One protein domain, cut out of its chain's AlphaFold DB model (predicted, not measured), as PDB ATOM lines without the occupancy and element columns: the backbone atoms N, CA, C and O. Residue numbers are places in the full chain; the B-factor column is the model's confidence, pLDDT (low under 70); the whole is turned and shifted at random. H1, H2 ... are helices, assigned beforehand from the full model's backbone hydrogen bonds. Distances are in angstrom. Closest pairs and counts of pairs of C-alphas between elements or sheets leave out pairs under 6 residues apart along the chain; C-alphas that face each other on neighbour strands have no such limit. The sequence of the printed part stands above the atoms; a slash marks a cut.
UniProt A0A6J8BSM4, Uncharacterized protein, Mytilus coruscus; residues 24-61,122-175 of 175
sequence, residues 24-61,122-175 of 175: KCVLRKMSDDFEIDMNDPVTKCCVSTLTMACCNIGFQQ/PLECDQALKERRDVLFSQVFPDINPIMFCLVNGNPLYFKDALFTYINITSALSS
ATOM      1  N   LYS A  24     -38.041 -80.709  60.387       93.12
ATOM      2  CA  LYS A  24     -36.629 -80.614  59.989       93.12
ATOM      3  C   LYS A  24     -35.838 -81.874  60.337       93.12
ATOM      4  O   LYS A  24     -35.006 -82.297  59.540       93.12
ATOM      5  N   CYS A  25     -36.067 -82.454  61.513       93.88
ATOM      6  CA  CYS A  25     -35.397 -83.680  61.943       93.88
ATOM      7  C   CYS A  25     -35.734 -84.853  61.020       93.88
ATOM      8  O   CYS A  25     -34.834 -85.581  60.609       93.88
ATOM      9  N   VAL A  26     -37.012 -85.009  60.665       95.56
ATOM     10  CA  VAL A  26     -37.464 -86.092  59.785       95.56
ATOM     11  C   VAL A  26     -36.950 -85.897  58.367       95.56
ATOM     12  O   VAL A  26     -36.335 -86.808  57.829       95.56
ATOM     13  N   LEU A  27     -37.112 -84.705  57.794       95.56
ATOM     14  CA  LEU A  27     -36.653 -84.401  56.436       95.56
ATOM     15  C   LEU A  27     -35.139 -84.543  56.281       95.56
ATOM     16  O   LEU A  27     -34.678 -85.090  55.285       95.56
ATOM     17  N   ARG A  28     -34.362 -84.089  57.276       95.19
ATOM     18  CA  ARG A  28     -32.910 -84.301  57.283       95.19
ATOM     19  C   ARG A  28     -32.591 -85.789  57.243       95.19
ATOM     20  O   ARG A  28     -31.820 -86.201  56.393       95.19
ATOM     21  N   LYS A  29     -33.225 -86.582  58.110       95.75
ATOM     22  CA  LYS A  29     -33.010 -88.028  58.137       95.75
ATOM     23  C   LYS A  29     -33.379 -88.689  56.805       95.75
ATOM     24  O   LYS A  29     -32.596 -89.467  56.295       95.75
ATOM     25  N   MET A  30     -34.522 -88.338  56.217       96.88
ATOM     26  CA  MET A  30     -34.932 -88.857  54.904       96.88
ATOM     27  C   MET A  30     -33.925 -88.509  53.804       96.88
ATOM     28  O   MET A  30     -33.656 -89.335  52.939       96.88
ATOM     29  N   SER A  31     -33.361 -87.298  53.835       95.19
ATOM     30  CA  SER A  31     -32.323 -86.880  52.891       95.19
ATOM     31  C   SER A  31     -31.005 -87.624  53.118       95.19
ATOM     32  O   SER A  31     -30.371 -88.021  52.146       95.19
ATOM     33  N   ASP A  32     -30.590 -87.800  54.373       96.19
ATOM     34  CA  ASP A  32     -29.357 -88.509  54.739       96.19
ATOM     35  C   ASP A  32     -29.454 -90.010  54.394       96.19
ATOM     36  O   ASP A  32     -28.478 -90.615  53.956       96.19
ATOM     37  N   ASP A  33     -30.651 -90.589  54.534       96.50
ATOM     38  CA  ASP A  33     -30.968 -91.985  54.216       96.50
ATOM     39  C   ASP A  33     -31.280 -92.197  52.710       96.50
ATOM     40  O   ASP A  33     -31.653 -93.300  52.309       96.50
ATOM     41  N   PHE A  34     -31.120 -91.166  51.863       94.38
ATOM     42  CA  PHE A  34     -31.408 -91.175  50.414       94.38
ATOM     43  C   PHE A  34     -32.845 -91.574  50.041       94.38
ATOM     44  O   PHE A  34     -33.110 -92.039  48.934       94.38
ATOM     45  N   GLU A  35     -33.792 -91.383  50.951       95.81
ATOM     46  CA  GLU A  35     -35.199 -91.677  50.698       95.81
ATOM     47  C   GLU A  35     -35.880 -90.598  49.844       95.81
ATOM     48  O   GLU A  35     -36.877 -90.868  49.181       95.81
ATOM     49  N   ILE A  36     -35.354 -89.373  49.871       95.69
ATOM     50  CA  ILE A  36     -35.800 -88.253  49.038       95.69
ATOM     51  C   ILE A  36     -34.606 -87.658  48.299       95.69
ATOM     52  O   ILE A  36     -33.543 -87.457  48.886       95.69
ATOM     53  N   ASP A  37     -34.795 -87.321  47.024       94.06
ATOM     54  CA  ASP A  37     -33.801 -86.588  46.245       94.06
ATOM     55  C   ASP A  37     -34.154 -85.098  46.199       94.06
ATOM     56  O   ASP A  37     -35.005 -84.657  45.434       94.06
ATOM     57  N   MET A  38     -33.477 -84.287  47.012       91.81
ATOM     58  CA  MET A  38     -33.672 -82.832  47.010       91.81
ATOM     59  C   MET A  38     -33.056 -82.130  45.784       91.81
ATOM     60  O   MET A  38     -33.175 -80.905  45.671       91.81
ATOM     61  N   ASN A  39     -32.407 -82.854  44.865       91.69
ATOM     62  CA  ASN A  39     -32.010 -82.325  43.558       91.69
ATOM     63  C   ASN A  39     -33.137 -82.431  42.527       91.69
ATOM     64  O   ASN A  39     -33.197 -81.588  41.631       91.69
ATOM     65  N   ASP A  40     -34.045 -83.397  42.686       92.50
ATOM     66  CA  ASP A  40     -35.233 -83.536  41.851       92.50
ATOM     67  C   ASP A  40     -36.210 -82.361  42.094       92.50
ATOM     68  O   ASP A  40     -36.634 -82.122  43.235       92.50
ATOM     69  N   PRO A  41     -36.575 -81.589  41.049       91.62
ATOM     70  CA  PRO A  41     -37.490 -80.459  41.185       91.62
ATOM     71  C   PRO A  41     -38.858 -80.840  41.756       91.62
ATOM     72  O   PRO A  41     -39.392 -80.089  42.577       91.62
ATOM     73  N   VAL A  42     -39.402 -82.003  41.374       94.62
ATOM     74  CA  VAL A  42     -40.722 -82.457  41.839       94.62
ATOM     75  C   VAL A  42     -40.673 -82.747  43.333       94.62
ATOM     76  O   VAL A  42     -41.441 -82.170  44.103       94.62
ATOM     77  N   THR A  43     -39.704 -83.551  43.768       95.56
ATOM     78  CA  THR A  43     -39.465 -83.865  45.179       95.56
ATOM     79  C   THR A  43     -39.263 -82.598  46.003       95.56
ATOM     80  O   THR A  43     -39.917 -82.419  47.032       95.56
ATOM     81  N   LYS A  44     -38.426 -81.663  45.537       94.00
ATOM     82  CA  LYS A  44     -38.191 -80.381  46.220       94.00
ATOM     83  C   LYS A  44     -39.474 -79.559  46.370       94.00
ATOM     84  O   LYS A  44     -39.698 -78.981  47.438       94.00
ATOM     85  N   CYS A  45     -40.313 -79.507  45.335       94.31
ATOM     86  CA  CYS A  45     -41.616 -78.845  45.400       94.31
ATOM     87  C   CYS A  45     -42.533 -79.533  46.414       94.31
ATOM     88  O   CYS A  45     -43.019 -78.889  47.339       94.31
ATOM     89  N   CYS A  46     -42.720 -80.847  46.296       96.00
ATOM     90  CA  CYS A  46     -43.584 -81.628  47.177       96.00
ATOM     91  C   CYS A  46     -43.178 -81.512  48.652       96.00
ATOM     92  O   CYS A  46     -44.033 -81.269  49.507       96.00
ATOM     93  N   VAL A  47     -41.876 -81.611  48.946       95.38
ATOM     94  CA  VAL A  47     -41.325 -81.391  50.288       95.38
ATOM     95  C   VAL A  47     -41.668 -79.989  50.777       95.38
ATOM     96  O   VAL A  47     -42.172 -79.850  51.890       95.38
ATOM     97  N   SER A  48     -41.446 -78.957  49.959       93.56
ATOM     98  CA  SER A  48     -41.736 -77.568  50.335       93.56
ATOM     99  C   SER A  48     -43.221 -77.382  50.663       93.56
ATOM    100  O   SER A  48     -43.562 -76.903  51.743       93.56
ATOM    101  N   THR A  49     -44.105 -77.823  49.768       94.00
ATOM    102  CA  THR A  49     -45.558 -77.656  49.889       94.00
ATOM    103  C   THR A  49     -46.117 -78.367  51.115       94.00
ATOM    104  O   THR A  49     -46.788 -77.742  51.940       94.00
ATOM    105  N   LEU A  50     -45.805 -79.655  51.288       94.81
ATOM    106  CA  LEU A  50     -46.340 -80.423  52.409       94.81
ATOM    107  C   LEU A  50     -45.767 -79.941  53.747       94.81
ATOM    108  O   LEU A  50     -46.496 -79.859  54.736       94.81
ATOM    109  N   THR A  51     -44.486 -79.557  53.781       93.69
ATOM    110  CA  THR A  51     -43.857 -78.999  54.988       93.69
ATOM    111  C   THR A  51     -44.507 -77.680  55.386       93.69
ATOM    112  O   THR A  51     -44.818 -77.496  56.559       93.69
ATOM    113  N   MET A  52     -44.776 -76.780  54.433       91.69
ATOM    114  CA  MET A  52     -45.480 -75.523  54.714       91.69
ATOM    115  C   MET A  52     -46.893 -75.771  55.253       91.69
ATOM    116  O   MET A  52     -47.283 -75.149  56.243       91.69
ATOM    117  N   ALA A  53     -47.640 -76.711  54.664       93.06
ATOM    118  CA  ALA A  53     -48.965 -77.089  55.157       93.06
ATOM    119  C   ALA A  53     -48.905 -77.622  56.601       93.06
ATOM    120  O   ALA A  53     -49.664 -77.177  57.465       93.06
ATOM    121  N   CYS A  54     -47.946 -78.503  56.894       93.25
ATOM    122  CA  CYS A  54     -47.723 -79.038  58.235       93.25
ATOM    123  C   CYS A  54     -47.316 -77.944  59.237       93.25
ATOM    124  O   CYS A  54     -47.863 -77.881  60.336       93.25
ATOM    125  N   CYS A  55     -46.416 -77.031  58.860       90.56
ATOM    126  CA  CYS A  55     -46.052 -75.889  59.697       90.56
ATOM    127  C   CYS A  55     -47.276 -75.031  60.035       90.56
ATOM    128  O   CYS A  55     -47.473 -74.699  61.203       90.56
ATOM    129  N   ASN A  56     -48.123 -74.720  59.047       90.50
ATOM    130  CA  ASN A  56     -49.346 -73.940  59.251       90.50
ATOM    131  C   ASN A  56     -50.295 -74.609  60.252       90.50
ATOM    132  O   ASN A  56     -50.787 -73.943  61.164       90.50
ATOM    133  N   ILE A  57     -50.486 -75.924  60.148       92.12
ATOM    134  CA  ILE A  57     -51.255 -76.709  61.128       92.12
ATOM    135  C   ILE A  57     -50.619 -76.607  62.515       92.12
ATOM    136  O   ILE A  57     -51.302 -76.324  63.499       92.12
ATOM    137  N   GLY A  58     -49.297 -76.780  62.596       90.56
ATOM    138  CA  GLY A  58     -48.547 -76.638  63.839       90.56
ATOM    139  C   GLY A  58     -48.781 -75.277  64.499       90.56
ATOM    140  O   GLY A  58     -49.062 -75.216  65.692       90.56
ATOM    141  N   PHE A  59     -48.747 -74.186  63.729       88.62
ATOM    142  CA  PHE A  59     -49.041 -72.838  64.223       88.62
ATOM    143  C   PHE A  59     -50.487 -72.677  64.700       88.62
ATOM    144  O   PHE A  59     -50.715 -72.118  65.778       88.62
ATOM    145  N   GLN A  60     -51.453 -73.191  63.935       89.81
ATOM    146  CA  GLN A  60     -52.875 -73.146  64.287       89.81
ATOM    147  C   GLN A  60     -53.172 -73.891  65.594       89.81
ATOM    148  O   GLN A  60     -54.012 -73.443  66.371       89.81
ATOM    149  N   GLN A  61     -52.465 -74.989  65.870       87.75
ATOM    150  CA  GLN A  61     -52.625 -75.769  67.101       87.75
ATOM    151  C   GLN A  61     -51.819 -75.197  68.276       87.75
ATOM    152  O   GLN A  61     -52.256 -75.275  69.429       87.75
ATOM    153  N   PRO A 122     -44.260 -78.241  39.379       92.75
ATOM    154  CA  PRO A 122     -44.210 -78.700  37.990       92.75
ATOM    155  C   PRO A 122     -45.567 -78.570  37.280       92.75
ATOM    156  O   PRO A 122     -45.618 -78.581  36.054       92.75
ATOM    157  N   LEU A 123     -46.658 -78.426  38.038       93.69
ATOM    158  CA  LEU A 123     -48.014 -78.237  37.532       93.69
ATOM    159  C   LEU A 123     -48.452 -76.762  37.566       93.69
ATOM    160  O   LEU A 123     -49.625 -76.476  37.349       93.69
ATOM    161  N   GLU A 124     -47.555 -75.807  37.856       91.75
ATOM    162  CA  GLU A 124     -47.902 -74.387  38.059       91.75
ATOM    163  C   GLU A 124     -48.709 -73.788  36.898       91.75
ATOM    164  O   GLU A 124     -49.653 -73.029  37.126       91.75
ATOM    165  N   CYS A 125     -48.377 -74.178  35.667       92.31
ATOM    166  CA  CYS A 125     -49.030 -73.701  34.449       92.31
ATOM    167  C   CYS A 125     -50.376 -74.382  34.143       92.31
ATOM    168  O   CYS A 125     -51.081 -73.921  33.246       92.31
ATOM    169  N   ASP A 126     -50.741 -75.456  34.849       94.50
ATOM    170  CA  ASP A 126     -51.974 -76.209  34.618       94.50
ATOM    171  C   ASP A 126     -52.783 -76.356  35.915       94.50
ATOM    172  O   ASP A 126     -52.598 -77.257  36.740       94.50
ATOM    173  N   GLN A 127     -53.741 -75.446  36.077       94.69
ATOM    174  CA  GLN A 127     -54.612 -75.413  37.243       94.69
ATOM    175  C   GLN A 127     -55.494 -76.670  37.363       94.69
ATOM    176  O   GLN A 127     -55.773 -77.101  38.482       94.69
ATOM    177  N   ALA A 128     -55.880 -77.301  36.248       96.44
ATOM    178  CA  ALA A 128     -56.688 -78.518  36.278       96.44
ATOM    179  C   ALA A 128     -55.877 -79.706  36.817       96.44
ATOM    180  O   ALA A 128     -56.397 -80.506  37.598       96.44
ATOM    181  N   LEU A 129     -54.590 -79.800  36.465       96.31
ATOM    182  CA  LEU A 129     -53.697 -80.817  37.024       96.31
ATOM    183  C   LEU A 129     -53.423 -80.592  38.515       96.31
ATOM    184  O   LEU A 129     -53.392 -81.562  39.274       96.31
ATOM    185  N   LYS A 130     -53.307 -79.339  38.971       96.00
ATOM    186  CA  LYS A 130     -53.184 -79.024  40.407       96.00
ATOM    187  C   LYS A 130     -54.417 -79.452  41.195       96.00
ATOM    188  O   LYS A 130     -54.293 -80.147  42.199       96.00
ATOM    189  N   GLU A 131     -55.606 -79.106  40.709       96.19
ATOM    190  CA  GLU A 131     -56.863 -79.543  41.326       96.19
ATOM    191  C   GLU A 131     -56.978 -81.067  41.322       96.19
ATOM    192  O   GLU A 131     -57.367 -81.675  42.321       96.19
ATOM    193  N   ARG A 132     -56.568 -81.714  40.225       96.81
ATOM    194  CA  ARG A 132     -56.552 -83.172  40.136       96.81
ATOM    195  C   ARG A 132     -55.608 -83.796  41.162       96.81
ATOM    196  O   ARG A 132     -56.009 -84.765  41.806       96.81
ATOM    197  N   ARG A 133     -54.399 -83.252  41.340       97.25
ATOM    198  CA  ARG A 133     -53.446 -83.672  42.378       97.25
ATOM    199  C   ARG A 133     -54.069 -83.555  43.763       97.25
ATOM    200  O   ARG A 133     -54.014 -84.512  44.528       97.25
ATOM    201  N   ASP A 134     -54.684 -82.418  44.073       95.62
ATOM    202  CA  ASP A 134     -55.242 -82.151  45.401       95.62
ATOM    203  C   ASP A 134     -56.451 -83.065  45.698       95.62
ATOM    204  O   ASP A 134     -56.597 -83.582  46.810       95.62
ATOM    205  N   VAL A 135     -57.272 -83.373  44.686       97.31
ATOM    206  CA  VAL A 135     -58.348 -84.375  44.787       97.31
ATOM    207  C   VAL A 135     -57.782 -85.778  45.012       97.31
ATOM    208  O   VAL A 135     -58.244 -86.487  45.899       97.31
ATOM    209  N   LEU A 136     -56.781 -86.196  44.234       97.69
ATOM    210  CA  LEU A 136     -56.164 -87.518  44.390       97.69
ATOM    211  C   LEU A 136     -55.485 -87.664  45.756       97.69
ATOM    212  O   LEU A 136     -55.593 -88.707  46.395       97.69
ATOM    213  N   PHE A 137     -54.824 -86.611  46.231       97.56
ATOM    214  CA  PHE A 137     -54.173 -86.618  47.532       97.56
ATOM    215  C   PHE A 137     -55.189 -86.674  48.677       97.56
ATOM    216  O   PHE A 137     -55.035 -87.495  49.578       97.56
ATOM    217  N   SER A 138     -56.264 -85.881  48.616       96.38
ATOM    218  CA  SER A 138     -57.314 -85.874  49.650       96.38
ATOM    219  C   SER A 138     -58.138 -87.164  49.711       96.38
ATOM    220  O   SER A 138     -58.712 -87.472  50.751       96.38
ATOM    221  N   GLN A 139     -58.157 -87.971  48.645       96.62
ATOM    222  CA  GLN A 139     -58.729 -89.323  48.692       96.62
ATOM    223  C   GLN A 139     -57.933 -90.271  49.600       96.62
ATOM    224  O   GLN A 139     -58.521 -91.171  50.199       96.62
ATOM    225  N   VAL A 140     -56.613 -90.077  49.711       96.19
ATOM    226  CA  VAL A 140     -55.732 -90.902  50.555       96.19
ATOM    227  C   VAL A 140     -55.530 -90.260  51.932       96.19
ATOM    228  O   VAL A 140     -55.575 -90.944  52.953       96.19
ATOM    229  N   PHE A 141     -55.358 -88.939  51.963       95.00
ATOM    230  CA  PHE A 141     -55.152 -88.123  53.158       95.00
ATOM    231  C   PHE A 141     -56.258 -87.063  53.268       95.00
ATOM    232  O   PHE A 141     -56.012 -85.884  53.003       95.00
ATOM    233  N   PRO A 142     -57.488 -87.455  53.655       93.56
ATOM    234  CA  PRO A 142     -58.609 -86.521  53.772       93.56
ATOM    235  C   PRO A 142     -58.415 -85.497  54.895       93.56
ATOM    236  O   PRO A 142     -58.961 -84.398  54.826       93.56
ATOM    237  N   ASP A 143     -57.631 -85.843  55.918       91.75
ATOM    238  CA  ASP A 143     -57.232 -84.938  56.989       91.75
ATOM    239  C   ASP A 143     -55.726 -85.050  57.236       91.75
ATOM    240  O   ASP A 143     -55.208 -86.113  57.580       91.75
ATOM    241  N   ILE A 144     -55.024 -83.930  57.076       91.31
ATOM    242  CA  ILE A 144     -53.582 -83.826  57.303       91.31
ATOM    243  C   ILE A 144     -53.236 -83.351  58.722       91.31
ATOM    244  O   ILE A 144     -52.065 -83.360  59.101       91.31
ATOM    245  N   ASN A 145     -54.221 -82.985  59.554       90.12
ATOM    246  CA  ASN A 145     -53.980 -82.589  60.947       90.12
ATOM    247  C   ASN A 145     -53.241 -83.648  61.788       90.12
ATOM    248  O   ASN A 145     -52.350 -83.264  62.558       90.12
ATOM    249  N   PRO A 146     -53.530 -84.961  61.659       93.06
ATOM    250  CA  PRO A 146     -52.848 -85.978  62.454       93.06
ATOM    251  C   PRO A 146     -51.356 -86.099  62.129       93.06
ATOM    252  O   PRO A 146     -50.600 -86.589  62.965       93.06
ATOM    253  N   ILE A 147     -50.902 -85.621  60.961       93.06
ATOM    254  CA  ILE A 147     -49.484 -85.636  60.574       93.06
ATOM    255  C   ILE A 147     -48.645 -84.887  61.606       93.06
ATOM    256  O   ILE A 147     -47.683 -85.445  62.138       93.06
ATOM    257  N   MET A 148     -49.037 -83.655  61.948       90.50
ATOM    258  CA  MET A 148     -48.298 -82.875  62.941       90.50
ATOM    259  C   MET A 148     -48.368 -83.492  64.329       90.50
ATOM    260  O   MET A 148     -47.348 -83.540  65.010       90.50
ATOM    261  N   PHE A 149     -49.528 -84.016  64.731       90.38
ATOM    262  CA  PHE A 149     -49.664 -84.704  66.012       90.38
ATOM    263  C   PHE A 149     -48.714 -85.909  66.113       90.38
ATOM    264  O   PHE A 149     -48.002 -86.052  67.105       90.38
ATOM    265  N   CYS A 150     -48.645 -86.756  65.086       91.94
ATOM    266  CA  CYS A 150     -47.728 -87.895  65.059       91.94
ATOM    267  C   CYS A 150     -46.262 -87.442  65.091       91.94
ATOM    268  O   CYS A 150     -45.480 -87.959  65.892       91.94
ATOM    269  N   LEU A 151     -45.905 -86.429  64.294       91.56
ATOM    270  CA  LEU A 151     -44.545 -85.891  64.220       91.56
ATOM    271  C   LEU A 151     -44.042 -85.353  65.561       91.56
ATOM    272  O   LEU A 151     -42.935 -85.698  65.976       91.56
ATOM    273  N   VAL A 152     -44.835 -84.531  66.259       88.19
ATOM    274  CA  VAL A 152     -44.423 -83.963  67.558       88.19
ATOM    275  C   VAL A 152     -44.294 -85.029  68.645       88.19
ATOM    276  O   VAL A 152     -43.520 -84.854  69.583       88.19
ATOM    277  N   ASN A 153     -45.005 -86.151  68.501       90.06
ATOM    278  CA  ASN A 153     -44.908 -87.314  69.382       90.06
ATOM    279  C   ASN A 153     -43.842 -88.332  68.927       90.06
ATOM    280  O   ASN A 153     -43.784 -89.443  69.447       90.06
ATOM    281  N   GLY A 154     -42.983 -87.967  67.969       90.06
ATOM    282  CA  GLY A 154     -41.850 -88.790  67.545       90.06
ATOM    283  C   GLY A 154     -42.204 -89.934  66.593       90.06
ATOM    284  O   GLY A 154     -41.373 -90.816  66.384       90.06
ATOM    285  N   ASN A 155     -43.398 -89.930  65.994       94.00
ATOM    286  CA  ASN A 155     -43.793 -90.886  64.964       94.00
ATOM    287  C   ASN A 155     -43.817 -90.219  63.576       94.00
ATOM    288  O   ASN A 155     -44.793 -89.550  63.229       94.00
ATOM    289  N   PRO A 156     -42.770 -90.405  62.752       94.56
ATOM    290  CA  PRO A 156     -42.684 -89.763  61.448       94.56
ATOM    291  C   PRO A 156     -43.431 -90.502  60.335       94.56
ATOM    292  O   PRO A 156     -43.571 -89.938  59.257       94.56
ATOM    293  N   LEU A 157     -43.889 -91.740  60.553       94.88
ATOM    294  CA  LEU A 157     -44.363 -92.618  59.472       94.88
ATOM    295  C   LEU A 157     -45.479 -91.975  58.648       94.88
ATOM    296  O   LEU A 157     -45.377 -91.904  57.430       94.88
ATOM    297  N   TYR A 158     -46.470 -91.389  59.320       94.94
ATOM    298  CA  TYR A 158     -47.606 -90.772  58.638       94.94
ATOM    299  C   TYR A 158     -47.205 -89.568  57.768       94.94
ATOM    300  O   TYR A 158     -47.770 -89.363  56.698       94.94
ATOM    301  N   PHE A 159     -46.186 -88.805  58.184       96.19
ATOM    302  CA  PHE A 159     -45.613 -87.736  57.363       96.19
ATOM    303  C   PHE A 159     -44.882 -88.288  56.138       96.19
ATOM    304  O   PHE A 159     -45.050 -87.759  55.043       96.19
ATOM    305  N   LYS A 160     -44.087 -89.351  56.312       96.88
ATOM    306  CA  LYS A 160     -43.341 -89.983  55.214       96.88
ATOM    307  C   LYS A 160     -44.297 -90.545  54.163       96.88
ATOM    308  O   LYS A 160     -44.131 -90.258  52.982       96.88
ATOM    309  N   ASP A 161     -45.330 -91.265  54.596       97.00
ATOM    310  CA  ASP A 161     -46.341 -91.844  53.708       97.00
ATOM    311  C   ASP A 161     -47.102 -90.756  52.938       97.00
ATOM    312  O   ASP A 161     -47.302 -90.873  51.725       97.00
ATOM    313  N   ALA A 162     -47.473 -89.665  53.619       97.38
ATOM    314  CA  ALA A 162     -48.098 -88.507  52.986       97.38
ATOM    315  C   ALA A 162     -47.175 -87.871  51.943       97.38
ATOM    316  O   ALA A 162     -47.604 -87.602  50.822       97.38
ATOM    317  N   LEU A 163     -45.899 -87.678  52.281       97.62
ATOM    318  CA  LEU A 163     -44.919 -87.082  51.384       97.62
ATOM    319  C   LEU A 163     -44.697 -87.938  50.133       97.62
ATOM    320  O   LEU A 163     -44.791 -87.412  49.026       97.62
ATOM    321  N   PHE A 164     -44.472 -89.245  50.280       97.88
ATOM    322  CA  PHE A 164     -44.295 -90.136  49.130       97.88
ATOM    323  C   PHE A 164     -45.544 -90.222  48.266       97.88
ATOM    324  O   PHE A 164     -45.442 -90.200  47.043       97.88
ATOM    325  N   THR A 165     -46.727 -90.264  48.878       97.88
ATOM    326  CA  THR A 165     -47.989 -90.235  48.131       97.88
ATOM    327  C   THR A 165     -48.108 -88.946  47.321       97.88
ATOM    328  O   THR A 165     -48.437 -88.993  46.137       97.88
ATOM    329  N   TYR A 166     -47.786 -87.802  47.927       97.69
ATOM    330  CA  TYR A 166     -47.838 -86.511  47.249       97.69
ATOM    331  C   TYR A 166     -46.821 -86.412  46.102       97.69
ATOM    332  O   TYR A 166     -47.177 -85.943  45.020       97.69
ATOM    333  N   ILE A 167     -45.594 -86.909  46.303       97.62
ATOM    334  CA  ILE A 167     -44.564 -87.007  45.255       97.62
ATOM    335  C   ILE A 167     -45.064 -87.886  44.110       97.62
ATOM    336  O   ILE A 167     -45.103 -87.432  42.974       97.62
ATOM    337  N   ASN A 168     -45.525 -89.105  44.399       97.50
ATOM    338  CA  ASN A 168     -45.968 -90.058  43.380       97.50
ATOM    339  C   ASN A 168     -47.125 -89.515  42.531       97.50
ATOM    340  O   ASN A 168     -47.101 -89.642  41.308       97.50
ATOM    341  N   ILE A 169     -48.124 -88.887  43.165       97.88
ATOM    342  CA  ILE A 169     -49.242 -88.256  42.451       97.88
ATOM    343  C   ILE A 169     -48.731 -87.111  41.571       97.88
ATOM    344  O   ILE A 169     -49.122 -87.014  40.411       97.88
ATOM    345  N   THR A 170     -47.860 -86.251  42.108       97.06
ATOM    346  CA  THR A 170     -47.351 -85.086  41.371       97.06
ATOM    347  C   THR A 170     -46.506 -85.519  40.177       97.06
ATOM    348  O   THR A 170     -46.767 -85.063  39.069       97.06
ATOM    349  N   SER A 171     -45.577 -86.459  40.369       96.19
ATOM    350  CA  SER A 171     -44.738 -87.010  39.301       96.19
ATOM    351  C   SER A 171     -45.564 -87.666  38.194       96.19
ATOM    352  O   SER A 171     -45.262 -87.494  37.015       96.19
ATOM    353  N   ALA A 172     -46.631 -88.390  38.549       95.94
ATOM    354  CA  ALA A 172     -47.512 -89.031  37.574       95.94
ATOM    355  C   ALA A 172     -48.306 -88.025  36.722       95.94
ATOM    356  O   ALA A 172     -48.638 -88.327  35.581       95.94
ATOM    357  N   LEU A 173     -48.620 -86.849  37.272       95.44
ATOM    358  CA  LEU A 173     -49.332 -85.785  36.558       95.44
ATOM    359  C   LEU A 173     -48.394 -84.860  35.775       95.44
ATOM    360  O   LEU A 173     -48.846 -84.214  34.838       95.44
ATOM    361  N   SER A 174     -47.118 -84.781  36.157       90.62
ATOM    362  CA  SER A 174     -46.105 -83.974  35.468       90.62
ATOM    363  C   SER A 174     -45.376 -84.716  34.340       90.62
ATOM    364  O   SER A 174     -44.447 -84.153  33.763       90.62
ATOM    365  N   SER A 175     -45.723 -85.987  34.102       77.62
ATOM    366  CA  SER A 175     -45.119 -86.854  33.078       77.62
ATOM    367  C   SER A 175     -45.756 -86.684  31.702       77.62
ATOM    368  O   SER A 175     -46.979 -86.427  31.642       77.62
TER     369      SER A 175
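This is residues 24 to 61 and 122 to 175 of the 175 residues of an uncharacterized protein of Mytilus coruscus (UniProt A0A6J8BSM4). The longest helix, H2, and the helix H3 pack on different sides of H5, both running opposite ways to it; short H4 packs on H2 and H5 near where H5 begins, and short H1 sits off to one side, near H5. The printed part has 92 residues with five named helices, in the order H1, H2, H3, H4, H5, and no named strand; the class is all helix. It is compact, with a radius of gyration of the C-alphas of 13.0 A, and spans 36 by 28 by 20 A.

H2, residues 41 to 61, touches H5, residues 157 to 173, with its residues 42 to 50 alone, at a steep tilt of 44 degrees; the closest C-alphas, of Cys 46 and Ile 167, are 5.8 A apart. H5 is the hub, touching three helices. H3, residues 127 to 140, touches H5 at a shallow tilt of 34 degrees, only just short of steep, opposite ways; the closest C-alphas, of Arg 133 and Ile 169, are 6.2 A apart. H4, residues 145 to 152, touches residues 158 to 159 of H5 alone, at a steep tilt of 52 degrees; the closest C-alphas, of Ile 147 and Phe 159, are 5.5 A apart. H4 also touches H2, about perpendicular at 90 degrees, with the C-alphas of Cys 54 and Met 148 closest at 6.1 A. H1, residues 24 to 32, is near H5. H2 and H3 are apart. Every O i to N i+4 pair is within hydrogen-bond range in H1, H2 and H5; in H3 9 of 10 are, in H4 3 of 4.

From first to last C-alpha, H2 measures 30.4 A, H5 24.4 A, H3 20.5 A, H1 11.9 A and H4 11.7 A. C-alpha 24 is at (-36.629, -80.614, 59.989) and C-alpha 173 at (-49.332, -85.785, 36.558).

Residues 62 to 121 are not printed, and C-alphas 61 and 122 are 30.4 A apart across the cut. No link printed whole is long. No printed residue has a pLDDT under 70.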